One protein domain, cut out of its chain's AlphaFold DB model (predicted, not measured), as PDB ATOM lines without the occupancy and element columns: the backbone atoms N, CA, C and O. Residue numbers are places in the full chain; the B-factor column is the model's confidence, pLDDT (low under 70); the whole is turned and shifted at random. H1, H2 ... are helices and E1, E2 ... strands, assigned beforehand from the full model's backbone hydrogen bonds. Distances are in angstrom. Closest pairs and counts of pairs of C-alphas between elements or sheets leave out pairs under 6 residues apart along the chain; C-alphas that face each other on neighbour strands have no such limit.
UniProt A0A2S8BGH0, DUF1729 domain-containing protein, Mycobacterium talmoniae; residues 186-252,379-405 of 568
ATOM      1  N   GLY A 186     127.248 232.097 195.053       96.12
ATOM      2  CA  GLY A 186     128.646 232.364 194.730       96.12
ATOM      3  C   GLY A 186     129.391 233.171 195.796       96.12
ATOM      4  O   GLY A 186     128.906 233.417 196.901       96.12
ATOM      5  N   THR A 187     130.628 233.547 195.470       94.56
ATOM      6  CA  THR A 187     131.514 234.351 196.325       94.56
ATOM      7  C   THR A 187     132.569 235.082 195.488       94.56
ATOM      8  O   THR A 187     133.020 234.594 194.448       94.56
ATOM      9  N   ASP A 188     132.977 236.262 195.942       90.38
ATOM     10  CA  ASP A 188     134.106 237.044 195.419       90.38
ATOM     11  C   ASP A 188     135.447 236.644 196.070       90.38
ATOM     12  O   ASP A 188     136.520 236.808 195.476       90.38
ATOM     13  N   GLN A 189     135.381 236.072 197.275       91.94
ATOM     14  CA  GLN A 189     136.528 235.578 198.037       91.94
ATOM     15  C   GLN A 189     137.098 234.274 197.471       91.94
ATOM     16  O   GLN A 189     136.366 233.412 196.979       91.94
ATOM     17  N   TRP A 190     138.414 234.103 197.616       93.19
ATOM     18  CA  TRP A 190     139.102 232.854 197.296       93.19
ATOM     19  C   TRP A 190     138.660 231.718 198.217       93.19
ATOM     20  O   TRP A 190     138.692 231.844 199.441       93.19
ATOM     21  N   ILE A 191     138.329 230.575 197.620       93.88
ATOM     22  CA  ILE A 191     138.007 229.349 198.347       93.88
ATOM     23  C   ILE A 191     139.287 228.524 198.455       93.88
ATOM     24  O   ILE A 191     139.851 228.106 197.449       93.88
ATOM     25  N   SER A 192     139.770 228.289 199.676       93.81
ATOM     26  CA  SER A 192     140.949 227.439 199.880       93.81
ATOM     27  C   SER A 192     140.694 226.005 199.406       93.81
ATOM     28  O   SER A 192     139.580 225.494 199.531       93.81
ATOM     29  N   ALA A 193     141.742 225.329 198.929       92.94
ATOM     30  CA  ALA A 193     141.651 223.951 198.452       92.94
ATOM     31  C   ALA A 193     140.987 223.021 199.488       92.94
ATOM     32  O   ALA A 193     141.348 223.011 200.670       92.94
ATOM     33  N   GLY A 194     140.002 222.238 199.045       93.12
ATOM     34  CA  GLY A 194     139.233 221.326 199.892       93.12
ATOM     35  C   GLY A 194     138.201 222.011 200.798       93.12
ATOM     36  O   GLY A 194     137.644 221.367 201.687       93.12
ATOM     37  N   LYS A 195     137.924 223.308 200.620       96.31
ATOM     38  CA  LYS A 195     136.910 224.055 201.385       96.31
ATOM     39  C   LYS A 195     135.727 224.454 200.503       96.31
ATOM     40  O   LYS A 195     135.748 224.265 199.291       96.31
ATOM     41  N   ALA A 196     134.666 224.929 201.151       96.75
ATOM     42  CA  ALA A 196     133.486 225.472 200.493       96.75
ATOM     43  C   ALA A 196     133.015 226.742 201.195       96.75
ATOM     44  O   ALA A 196     133.147 226.866 202.415       96.75
ATOM     45  N   GLN A 197     132.482 227.667 200.405       96.50
ATOM     46  CA  GLN A 197     131.948 228.951 200.834       96.50
ATOM     47  C   GLN A 197     130.994 229.483 199.754       96.50
ATOM     48  O   GLN A 197     131.254 229.324 198.566       96.50
ATOM     49  N   GLY A 198     129.884 230.113 200.153       93.56
ATOM     50  CA  GLY A 198     128.954 230.749 199.205       93.56
ATOM     51  C   GLY A 198     128.250 229.778 198.244       93.56
ATOM     52  O   GLY A 198     127.939 230.147 197.118       93.56
ATOM     53  N   GLY A 199     128.044 228.519 198.650       96.88
ATOM     54  CA  GLY A 199     127.481 227.480 197.774       96.88
ATOM     55  C   GLY A 199     128.458 226.950 196.718       96.88
ATOM     56  O   GLY A 199     128.061 226.179 195.854       96.88
ATOM     57  N   MET A 200     129.734 227.333 196.801       98.25
ATOM     58  CA  MET A 200     130.810 226.909 195.909       98.25
ATOM     59  C   MET A 200     131.897 226.171 196.692       98.25
ATOM     60  O   MET A 200     132.097 226.421 197.881       98.25
ATOM     61  N   ALA A 201     132.630 225.283 196.032       97.38
ATOM     62  CA  ALA A 201     133.722 224.501 196.590       97.38
ATOM     63  C   ALA A 201     134.934 224.490 195.648       97.38
ATOM     64  O   ALA A 201     134.786 224.528 194.428       97.38
ATOM     65  N   SER A 202     136.131 224.394 196.229       96.25
ATOM     66  CA  SER A 202     137.364 224.063 195.503       96.25
ATOM     67  C   SER A 202     137.784 222.644 195.886       96.25
ATOM     68  O   SER A 202     137.946 222.327 197.070       96.25
ATOM     69  N   SER A 203     137.910 221.769 194.895       93.12
ATOM     70  CA  SER A 203     138.257 220.351 195.048       93.12
ATOM     71  C   SER A 203     139.325 219.955 194.022       93.12
ATOM     72  O   SER A 203     139.781 220.804 193.256       93.12
ATOM     73  N   ARG A 204     139.764 218.687 193.986       91.81
ATOM     74  CA  ARG A 204     140.721 218.226 192.966       91.81
ATOM     75  C   ARG A 204     140.066 217.340 191.914       91.81
ATOM     76  O   ARG A 204     139.278 216.432 192.197       91.81
ATOM     77  N   SER A 205     140.470 217.570 190.671       88.62
ATOM     78  CA  SER A 205     140.119 216.750 189.515       88.62
ATOM     79  C   SER A 205     140.858 215.404 189.509       88.62
ATOM     80  O   SER A 205     141.767 215.147 190.304       88.62
ATOM     81  N   GLN A 206     140.515 214.534 188.553       82.06
ATOM     82  CA  GLN A 206     141.183 213.240 188.358       82.06
ATOM     83  C   GLN A 206     142.707 213.368 188.169       82.06
ATOM     84  O   GLN A 206     143.453 212.489 188.601       82.06
ATOM     85  N   LEU A 207     143.160 214.453 187.532       76.44
ATOM     86  CA  LEU A 207     144.574 214.725 187.251       76.44
ATOM     87  C   LEU A 207     145.286 215.447 188.405       76.44
ATOM     88  O   LEU A 207     146.470 215.746 188.301       76.44
ATOM     89  N   GLY A 208     144.583 215.723 189.507       82.75
ATOM     90  CA  GLY A 208     145.129 216.418 190.672       82.75
ATOM     91  C   GLY A 208     145.146 217.943 190.563       82.75
ATOM     92  O   GLY A 208     145.516 218.582 191.540       82.75
ATOM     93  N   ALA A 209     144.724 218.516 189.430       88.69
ATOM     94  CA  ALA A 209     144.513 219.955 189.285       88.69
ATOM     95  C   ALA A 209     143.239 220.397 190.015       88.69
ATOM     96  O   ALA A 209     142.255 219.647 190.013       88.69
ATOM     97  N   ASP A 210     143.261 221.594 190.592       93.38
ATOM     98  CA  ASP A 210     142.122 222.158 191.313       93.38
ATOM     99  C   ASP A 210     140.956 222.485 190.361       93.38
ATOM    100  O   ASP A 210     141.154 222.827 189.188       93.38
ATOM    101  N   ILE A 211     139.726 222.317 190.848       94.88
ATOM    102  CA  ILE A 211     138.485 222.495 190.090       94.88
ATOM    103  C   ILE A 211     137.415 223.154 190.966       94.88
ATOM    104  O   ILE A 211     137.255 222.805 192.138       94.88
ATOM    105  N   HIS A 212     136.690 224.119 190.397       97.50
ATOM    106  CA  HIS A 212     135.550 224.747 191.061       97.50
ATOM    107  C   HIS A 212     134.272 223.955 190.815       97.50
ATOM    108  O   HIS A 212     133.976 223.591 189.677       97.50
ATOM    109  N   GLU A 213     133.516 223.718 191.886       98.00
ATOM    110  CA  GLU A 213     132.272 222.947 191.879       98.00
ATOM    111  C   GLU A 213     131.201 223.619 192.750       98.00
ATOM    112  O   GLU A 213     131.534 224.330 193.696       98.00
ATOM    113  N   ILE A 214     129.916 223.372 192.485       98.44
ATOM    114  CA  ILE A 214     128.841 223.705 193.438       98.44
ATOM    115  C   ILE A 214     128.997 222.848 194.711       98.44
ATOM    116  O   ILE A 214     129.321 221.661 194.643       98.44
ATOM    117  N   ASP A 215     128.767 223.429 195.892       98.38
ATOM    118  CA  ASP A 215     128.813 222.733 197.190       98.38
ATOM    119  C   ASP A 215     127.545 221.899 197.461       98.38
ATOM    120  O   ASP A 215     126.713 222.238 198.309       98.38
ATOM    121  N   ASN A 216     127.404 220.793 196.733       98.38
ATOM    122  CA  ASN A 216     126.332 219.806 196.845       98.38
ATOM    123  C   ASN A 216     126.854 218.451 197.375       98.38
ATOM    124  O   ASN A 216     128.010 218.321 197.800       98.38
ATOM    125  N   THR A 217     126.011 217.417 197.389       98.31
ATOM    126  CA  THR A 217     126.419 216.069 197.821       98.31
ATOM    127  C   THR A 217     127.589 215.513 196.999       98.31
ATOM    128  O   THR A 217     128.518 214.937 197.579       98.31
ATOM    129  N   ALA A 218     127.622 215.748 195.683       97.75
ATOM    130  CA  ALA A 218     128.732 215.314 194.833       97.75
ATOM    131  C   ALA A 218     130.075 215.935 195.253       97.75
ATOM    132  O   ALA A 218     131.038 215.202 195.490       97.75
ATOM    133  N   SER A 219     130.168 217.255 195.417       97.19
ATOM    134  CA  SER A 219     131.449 217.888 195.775       97.19
ATOM    135  C   SER A 219     131.890 217.590 197.212       97.19
ATOM    136  O   SER A 219     133.092 217.544 197.498       97.19
ATOM    137  N   ARG A 220     130.959 217.304 198.134       98.00
ATOM    138  CA  ARG A 220     131.290 216.766 199.470       98.00
ATOM    139  C   ARG A 220     131.920 215.379 199.377       98.00
ATOM    140  O   ARG A 220     132.962 215.161 199.994       98.00
ATOM    141  N   CYS A 221     131.357 214.484 198.562       97.88
ATOM    142  CA  CYS A 221     131.970 213.187 198.272       97.88
ATOM    143  C   CYS A 221     133.355 213.365 197.626       97.88
ATOM    144  O   CYS A 221     134.327 212.760 198.070       97.88
ATOM    145  N   GLY A 222     133.486 214.253 196.638       96.31
ATOM    146  CA  GLY A 222     134.764 214.550 195.990       96.31
ATOM    147  C   GLY A 222     135.855 214.995 196.969       96.31
ATOM    148  O   GLY A 222     136.964 214.464 196.930       96.31
ATOM    149  N   ARG A 223     135.530 215.907 197.893       95.94
ATOM    150  CA  ARG A 223     136.467 216.382 198.924       95.94
ATOM    151  C   ARG A 223     136.814 215.314 199.957       95.94
ATOM    152  O   ARG A 223     137.980 215.199 200.318       95.94
ATOM    153  N   LEU A 224     135.847 214.496 200.377       96.81
ATOM    154  CA  LEU A 224     136.114 213.328 201.223       96.81
ATOM    155  C   LEU A 224     137.146 212.399 200.565       96.81
ATOM    156  O   LEU A 224     138.091 211.950 201.209       96.81
ATOM    157  N   LEU A 225     136.999 212.143 199.263       95.69
ATOM    158  CA  LEU A 225     137.944 211.312 198.517       95.69
ATOM    159  C   LEU A 225     139.324 211.964 198.384       95.69
ATOM    160  O   LEU A 225     140.324 211.250 198.392       95.69
ATOM    161  N   ASP A 226     139.404 213.292 198.297       93.44
ATOM    162  CA  ASP A 226     140.678 214.017 198.276       93.44
ATOM    163  C   ASP A 226     141.484 213.885 199.580       93.44
ATOM    164  O   ASP A 226     142.712 213.991 199.534       93.44
ATOM    165  N   GLU A 227     140.827 213.626 200.715       93.31
ATOM    166  CA  GLU A 227     141.478 213.416 202.017       93.31
ATOM    167  C   GLU A 227     142.133 212.033 202.150       93.31
ATOM    168  O   GLU A 227     143.117 211.893 202.873       93.31
ATOM    169  N   VAL A 228     141.588 211.015 201.477       93.00
ATOM    170  CA  VAL A 228     141.988 209.602 201.651       93.00
ATOM    171  C   VAL A 228     142.725 209.021 200.442       93.00
ATOM    172  O   VAL A 228     143.395 207.996 200.552       93.00
ATOM    173  N   ALA A 229     142.596 209.638 199.263       87.06
ATOM    174  CA  ALA A 229     143.166 209.110 198.028       87.06
ATOM    175  C   ALA A 229     144.689 208.949 198.110       87.06
ATOM    176  O   ALA A 229     145.411 209.851 198.531       87.06
ATOM    177  N   GLY A 230     145.185 207.806 197.628       89.81
ATOM    178  CA  GLY A 230     146.603 207.453 197.692       89.81
ATOM    179  C   GLY A 230     147.033 206.758 198.988       89.81
ATOM    180  O   GLY A 230     148.124 206.188 199.003       89.81
ATOM    181  N   ASP A 231     146.184 206.718 200.020       94.31
ATOM    182  CA  ASP A 231     146.443 206.032 201.290       94.31
ATOM    183  C   ASP A 231     145.472 204.852 201.477       94.31
ATOM    184  O   ASP A 231     144.283 205.013 201.750       94.31
ATOM    185  N   ALA A 232     145.988 203.631 201.312       94.94
ATOM    186  CA  ALA A 232     145.182 202.419 201.424       94.94
ATOM    187  C   ALA A 232     144.657 202.174 202.850       94.94
ATOM    188  O   ALA A 232     143.572 201.613 203.003       94.94
ATOM    189  N   GLU A 233     145.401 202.586 203.881       95.75
ATOM    190  CA  GLU A 233     144.990 202.413 205.277       95.75
ATOM    191  C   GLU A 233     143.884 203.408 205.630       95.75
ATOM    192  O   GLU A 233     142.875 203.015 206.216       95.75
ATOM    193  N   ALA A 234     144.014 204.668 205.199       96.25
ATOM    194  CA  ALA A 234     142.973 205.680 205.384       96.25
ATOM    195  C   ALA A 234     141.670 205.308 204.655       96.25
ATOM    196  O   ALA A 234     140.585 205.429 205.230       96.25
ATOM    197  N   VAL A 235     141.771 204.803 203.419       96.75
ATOM    198  CA  VAL A 235     140.617 204.300 202.656       96.75
ATOM    199  C   VAL A 235     139.944 203.133 203.380       96.75
ATOM    200  O   VAL A 235     138.721 203.117 203.496       96.75
ATOM    201  N   ALA A 236     140.717 202.175 203.899       96.12
ATOM    202  CA  ALA A 236     140.165 201.045 204.644       96.12
ATOM    203  C   ALA A 236     139.495 201.492 205.955       96.12
ATOM    204  O   ALA A 236     138.404 201.024 206.277       96.12
ATOM    205  N   ALA A 237     140.109 202.428 206.684       97.56
ATOM    206  CA  ALA A 237     139.593 202.940 207.952       97.56
ATOM    207  C   ALA A 237     138.279 203.726 207.800       97.56
ATOM    208  O   ALA A 237     137.457 203.718 208.715       97.56
ATOM    209  N   ARG A 238     138.071 204.391 206.656       97.69
ATOM    210  CA  ARG A 238     136.875 205.204 206.354       97.69
ATOM    211  C   ARG A 238     135.975 204.575 205.285       97.69
ATOM    212  O   ARG A 238     135.165 205.271 204.678       97.69
ATOM    213  N   ARG A 239     136.094 203.264 205.043       97.69
ATOM    214  CA  ARG A 239     135.396 202.565 203.948       97.69
ATOM    215  C   ARG A 239     133.887 202.822 203.942       97.69
ATOM    216  O   ARG A 239     133.340 203.188 202.906       97.69
ATOM    217  N   ASP A 240     133.231 202.658 205.087       98.12
ATOM    218  CA  ASP A 240     131.772 202.785 205.183       98.12
ATOM    219  C   ASP A 240     131.304 204.232 204.980       98.12
ATOM    220  O   ASP A 240     130.284 204.470 204.336       98.12
ATOM    221  N   GLU A 241     132.084 205.209 205.455       98.19
ATOM    222  CA  GLU A 241     131.834 206.635 205.218       98.19
ATOM    223  C   GLU A 241     131.927 206.969 203.724       98.19
ATOM    224  O   GLU A 241     131.052 207.645 203.182       98.19
ATOM    225  N   ILE A 242     132.949 206.445 203.039       98.12
ATOM    226  CA  ILE A 242     133.137 206.621 201.594       98.12
ATOM    227  C   ILE A 242     131.962 206.018 200.818       98.12
ATOM    228  O   ILE A 242     131.414 206.669 199.929       98.12
ATOM    229  N   ILE A 243     131.554 204.792 201.154       98.38
ATOM    230  CA  ILE A 243     130.432 204.115 200.490       98.38
ATOM    231  C   ILE A 243     129.133 204.897 200.702       98.38
ATOM    232  O   ILE A 243     128.399 205.127 199.739       98.38
ATOM    233  N   ALA A 244     128.870 205.349 201.930       98.25
ATOM    234  CA  ALA A 244     127.692 206.150 202.245       98.25
ATOM    235  C   ALA A 244     127.684 207.489 201.487       98.25
ATOM    236  O   ALA A 244     126.639 207.896 200.978       98.25
ATOM    237  N   ALA A 245     128.839 208.149 201.360       97.88
ATOM    238  CA  ALA A 245     128.965 209.381 200.588       97.88
ATOM    239  C   ALA A 245     128.719 209.150 199.089       97.88
ATOM    240  O   ALA A 245     128.009 209.933 198.463       97.88
ATOM    241  N   MET A 246     129.248 208.063 198.517       98.06
ATOM    242  CA  MET A 246     129.057 207.725 197.103       98.06
ATOM    243  C   MET A 246     127.613 207.359 196.758       98.06
ATOM    244  O   MET A 246     127.171 207.656 195.648       98.06
ATOM    245  N   ALA A 247     126.892 206.705 197.672       97.19
ATOM    246  CA  ALA A 247     125.549 206.172 197.429       97.19
ATOM    247  C   ALA A 247     124.540 207.239 196.974       97.19
ATOM    248  O   ALA A 247     123.649 206.937 196.190       97.19
ATOM    249  N   ASN A 248     124.721 208.482 197.425       93.25
ATOM    250  CA  ASN A 248     123.856 209.614 197.089       93.25
ATOM    251  C   ASN A 248     124.401 210.466 195.928       93.25
ATOM    252  O   ASN A 248     123.955 211.589 195.726       93.25
ATOM    253  N   THR A 249     125.382 209.962 195.180       97.94
ATOM    254  CA  THR A 249     125.933 210.630 193.994       97.94
ATOM    255  C   THR A 249     125.536 209.883 192.729       97.94
ATOM    256  O   THR A 249     125.143 208.719 192.773       97.94
ATOM    257  N   ALA A 250     125.740 210.510 191.573       96.62
ATOM    258  CA  ALA A 250     125.526 209.887 190.272       96.62
ATOM    259  C   ALA A 250     126.487 208.716 189.982       96.62
ATOM    260  O   ALA A 250     126.347 208.039 188.963       96.62
ATOM    261  N   LYS A 251     127.474 208.474 190.860       97.31
ATOM    262  CA  LYS A 251     128.496 207.440 190.700       97.31
ATOM    263  C   LYS A 251     128.691 206.621 191.985       97.31
ATOM    264  O   LYS A 251     129.721 206.751 192.655       97.31
ATOM    265  N   PRO A 252     127.716 205.766 192.334       98.06
ATOM    266  CA  PRO A 252     127.746 204.992 193.566       98.06
ATOM    267  C   PRO A 252     128.798 203.877 193.531       98.06
ATOM    268  O   PRO A 252     129.309 203.484 192.475       98.06
ATOM    269  N   VAL A 379     140.540 205.036 194.543       94.00
ATOM    270  CA  VAL A 379     139.105 205.368 194.646       94.00
ATOM    271  C   VAL A 379     138.734 206.727 194.038       94.00
ATOM    272  O   VAL A 379     137.761 206.828 193.288       94.00
ATOM    273  N   ARG A 380     139.547 207.770 194.254       93.62
ATOM    274  CA  ARG A 380     139.314 209.092 193.647       93.62
ATOM    275  C   ARG A 380     139.407 209.045 192.130       93.62
ATOM    276  O   ARG A 380     138.612 209.688 191.453       93.62
ATOM    277  N   ARG A 381     140.369 208.301 191.579       92.69
ATOM    278  CA  ARG A 381     140.532 208.174 190.126       92.69
ATOM    279  C   ARG A 381     139.305 207.512 189.514       92.69
ATOM    280  O   ARG A 381     138.838 207.973 188.478       92.69
ATOM    281  N   TRP A 382     138.776 206.472 190.154       95.50
ATOM    282  CA  TRP A 382     137.535 205.833 189.724       95.50
ATOM    283  C   TRP A 382     136.363 206.804 189.744       95.50
ATOM    284  O   TRP A 382     135.681 206.956 188.732       95.50
ATOM    285  N   TRP A 383     136.165 207.492 190.864       97.12
ATOM    286  CA  TRP A 383     135.016 208.368 191.057       97.12
ATOM    287  C   TRP A 383     135.074 209.628 190.167       97.12
ATOM    288  O   TRP A 383     134.113 209.932 189.469       97.12
ATOM    289  N   ARG A 384     136.230 210.298 190.059       95.56
ATOM    290  CA  ARG A 384     136.397 211.517 189.238       95.56
ATOM    291  C   ARG A 384     136.423 211.276 187.726       95.56
ATOM    292  O   ARG A 384     136.189 212.220 186.972       95.56
ATOM    293  N   SER A 385     136.721 210.059 187.270       94.19
ATOM    294  CA  SER A 385     136.811 209.747 185.836       94.19
ATOM    295  C   SER A 385     135.470 209.957 185.123       94.19
ATOM    296  O   SER A 385     134.486 209.324 185.503       94.19
ATOM    297  N   ASP A 386     135.448 210.803 184.086       94.31
ATOM    298  CA  ASP A 386     134.267 211.095 183.245       94.31
ATOM    299  C   ASP A 386     133.005 211.444 184.064       94.31
ATOM    300  O   ASP A 386     131.958 210.802 183.955       94.31
ATOM    301  N   SER A 387     133.142 212.431 184.956       95.31
ATOM    302  CA  SER A 387     132.135 212.818 185.963       95.31
ATOM    303  C   SER A 387     131.366 214.109 185.641       95.31
ATOM    304  O   SER A 387     130.706 214.654 186.520       95.31
ATOM    305  N   LEU A 388     131.474 214.619 184.408       95.88
ATOM    306  CA  LEU A 388     130.894 215.914 184.020       95.88
ATOM    307  C   LEU A 388     129.628 215.798 183.162       95.88
ATOM    308  O   LEU A 388     128.782 216.687 183.190       95.88
ATOM    309  N   TRP A 389     129.478 214.719 182.391       96.50
ATOM    310  CA  TRP A 389     128.366 214.581 181.443       96.50
ATOM    311  C   TRP A 389     127.015 214.370 182.147       96.50
ATOM    312  O   TRP A 389     125.977 214.710 181.589       96.50
ATOM    313  N   GLN A 390     127.021 213.872 183.387       97.19
ATOM    314  CA  GLN A 390     125.821 213.606 184.184       97.19
ATOM    315  C   GLN A 390     125.003 214.876 184.469       97.19
ATOM    316  O   GLN A 390     123.794 214.791 184.637       97.19
ATOM    317  N   ALA A 391     125.623 216.061 184.458       98.00
ATOM    318  CA  ALA A 391     124.915 217.336 184.611       98.00
ATOM    319  C   ALA A 391     123.988 217.685 183.420       98.00
ATOM    320  O   ALA A 391     123.231 218.655 183.493       98.00
ATOM    321  N   HIS A 392     124.055 216.914 182.330       97.50
ATOM    322  CA  HIS A 392     123.234 217.049 181.119       97.50
ATOM    323  C   HIS A 392     122.229 215.898 180.948       97.50
ATOM    324  O   HIS A 392     121.542 215.806 179.931       97.50
ATOM    325  N   ASP A 393     122.169 214.992 181.921       95.88
ATOM    326  CA  ASP A 393     121.285 213.839 181.906       95.88
ATOM    327  C   ASP A 393     120.207 214.006 182.984       95.88
ATOM    328  O   ASP A 393     120.515 214.128 184.172       95.88
ATOM    329  N   ALA A 394     118.939 214.069 182.578       93.25
ATOM    330  CA  ALA A 394     117.826 214.385 183.471       93.25
ATOM    331  C   ALA A 394     117.476 213.242 184.436       93.25
ATOM    332  O   ALA A 394     116.720 213.471 185.379       93.25
ATOM    333  N   ARG A 395     118.054 212.045 184.245       94.31
ATOM    334  CA  ARG A 395     117.917 210.927 185.192       94.31
ATOM    335  C   ARG A 395     118.586 211.191 186.546       94.31
ATOM    336  O   ARG A 395     118.319 210.479 187.509       94.31
ATOM    337  N   TYR A 396     119.480 212.181 186.618       96.31
ATOM    338  CA  TYR A 396     120.148 212.575 187.854       96.31
ATOM    339  C   TYR A 396     119.568 213.854 188.443       96.31
ATOM    340  O   TYR A 396     119.315 214.837 187.741       96.31
ATOM    341  N   ASP A 397     119.445 213.868 189.768       97.19
ATOM    342  CA  ASP A 397     119.177 215.101 190.495       97.19
ATOM    343  C   ASP A 397     120.436 215.985 190.567       97.19
ATOM    344  O   ASP A 397     121.572 215.497 190.586       97.19
ATOM    345  N   ALA A 398     120.237 217.304 190.630       98.19
ATOM    346  CA  ALA A 398     121.327 218.272 190.676       98.19
ATOM    347  C   ALA A 398     122.239 218.108 191.904       98.19
ATOM    348  O   ALA A 398     123.426 218.429 191.829       98.19
ATOM    349  N   ASP A 399     121.732 217.576 193.021       98.38
ATOM    350  CA  ASP A 399     122.542 217.323 194.219       98.38
ATOM    351  C   ASP A 399     123.554 216.178 194.017       98.38
ATOM    352  O   ASP A 399     124.605 216.132 194.663       98.38
ATOM    353  N   GLN A 400     123.272 215.273 193.074       98.19
ATOM    354  CA  GLN A 400     124.030 214.040 192.855       98.19
ATOM    355  C   GLN A 400     125.212 214.203 191.889       98.19
ATOM    356  O   GLN A 400     126.071 213.316 191.823       98.19
ATOM    357  N   VAL A 401     125.264 215.294 191.119       98.38
ATOM    358  CA  VAL A 401     126.184 215.470 189.980       98.38
ATOM    359  C   VAL A 401     127.240 216.544 190.234       98.38
ATOM    360  O   VAL A 401     127.033 217.484 190.999       98.38
ATOM    361  N   CYS A 402     128.388 216.428 189.565       98.06
ATOM    362  CA  CYS A 402     129.413 217.471 189.580       98.06
ATOM    363  C   CYS A 402     128.997 218.615 188.639       98.06
ATOM    364  O   CYS A 402     128.805 218.396 187.444       98.06
ATOM    365  N   ILE A 403     128.892 219.838 189.162       98.56
ATOM    366  CA  ILE A 403     128.527 221.046 188.403       98.56
ATOM    367  C   ILE A 403     129.649 222.060 188.610       98.56
ATOM    368  O   ILE A 403     129.981 222.345 189.757       98.56
ATOM    369  N   ILE A 404     130.231 222.593 187.530       98.00
ATOM    370  CA  ILE A 404     131.528 223.304 187.563       98.00
ATOM    371  C   ILE A 404     131.473 224.809 187.197       98.00
ATOM    372  O   ILE A 404     132.182 225.242 186.282       98.00
ATOM    373  N   PRO A 405     130.642 225.647 187.852       98.31
ATOM    374  CA  PRO A 405     130.593 227.077 187.564       98.31
ATOM    375  C   PRO A 405     131.775 227.832 188.199       98.31
ATOM    376  O   PRO A 405     132.486 227.315 189.059       98.31
TER     377      PRO A 405
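Overview. This is residues 186 to 252 and 379 to 405 of the 568 residues of the protein "DUF1729 domain-containing protein" of Mycobacterium talmoniae (UniProt A0A2S8BGH0). What does the model look like? The helix H1 makes the core, with the hairpin of E1 and E2 packed on one side of it mainly through E1, and H3 and H4 packed on its other side, apart from each other. The short H2 sits past the end of H1, while H5 lies out among loops, and long stretches without a named element, residues 186 to 199 and 393 to 405, begin and end the printed part. What is it made of? The 94 printed residues hold two named strands and five named helices, in the order E1 E2 H1 H2 H3 H4 H5; the sheet, order E1 - E2, is antiparallel, and the class is mixed. How large is it? It is compact, with a radius of gyration of the C-alphas of 12.8 A and spans of 37 by 32 by 21 A.

Arrangement. How does the sheet form? Residues 196 to 197 pair antiparallel with residues 200 to 201 of E1, residues 200 to 204. E1 and E2, residues 210 to 214, form a hairpin of antiparallel neighbours at 145 degrees, with N 201 and O 213 2.8 A apart and N 203 and O 211 3.0 A apart, both within hydrogen-bond range. What stands near H1, residues 217 to 228? Its closest C-alphas to E1 are those of Arg 223 and Ser 203, 5.8 A apart. H1 touches H3, residues 239 to 247, at a shallow tilt of 25 degrees, opposite ways, closest at the C-alphas of Cys 221 and Ala 245, 5.4 A. With residues 222 to 226 alone it touches H4, residues 379 to 384, at a tilt of 36 degrees, only just steep, opposite ways, closest at the C-alphas of Leu 225 and Arg 380, 5.5 A. What of H2, residues 232 to 237, and H5, residues 389 to 392? H2 is close to H1 but not clearly touching, the closest C-alphas being those of Ala 234 and Val 228, 5.5 A. H5 touches no helix and is apart from E1 and E2. Are the helix backbones in range? Every O i to N i+4 pair is within hydrogen-bond range in H2, H3 and H4, and 7 of 8 in H1; H5 is too short for such a pair.

Along the chain. Where are the strands? E1 begins at C-alpha 200, (130.810, 226.909, 195.909), and both E1 and E2 are 13.5 A long. Where are the helices? H1 begins at C-alpha 217, (126.419, 216.069, 197.821), and is 17.3 A long; H3 is 12.3 A, H2 and H4 are 8.6 A each. H5, 5.7 A, ends at C-alpha 392, (123.234, 217.049, 181.119).

Size, cuts and confidence. How far does it reach? The C-alphas farthest apart are those of Asp 188 and Ala 236, 37.7 A. Is anything cut? Residues 253 to 378 are not printed, and C-alphas 252 and 379 are 11.4 A apart across the cut, on the link from H3 to H4; the links that are printed whole are tight. Is confidence low anywhere? No printed residue is under 70, and the mean pLDDT of the printed part is 95.3.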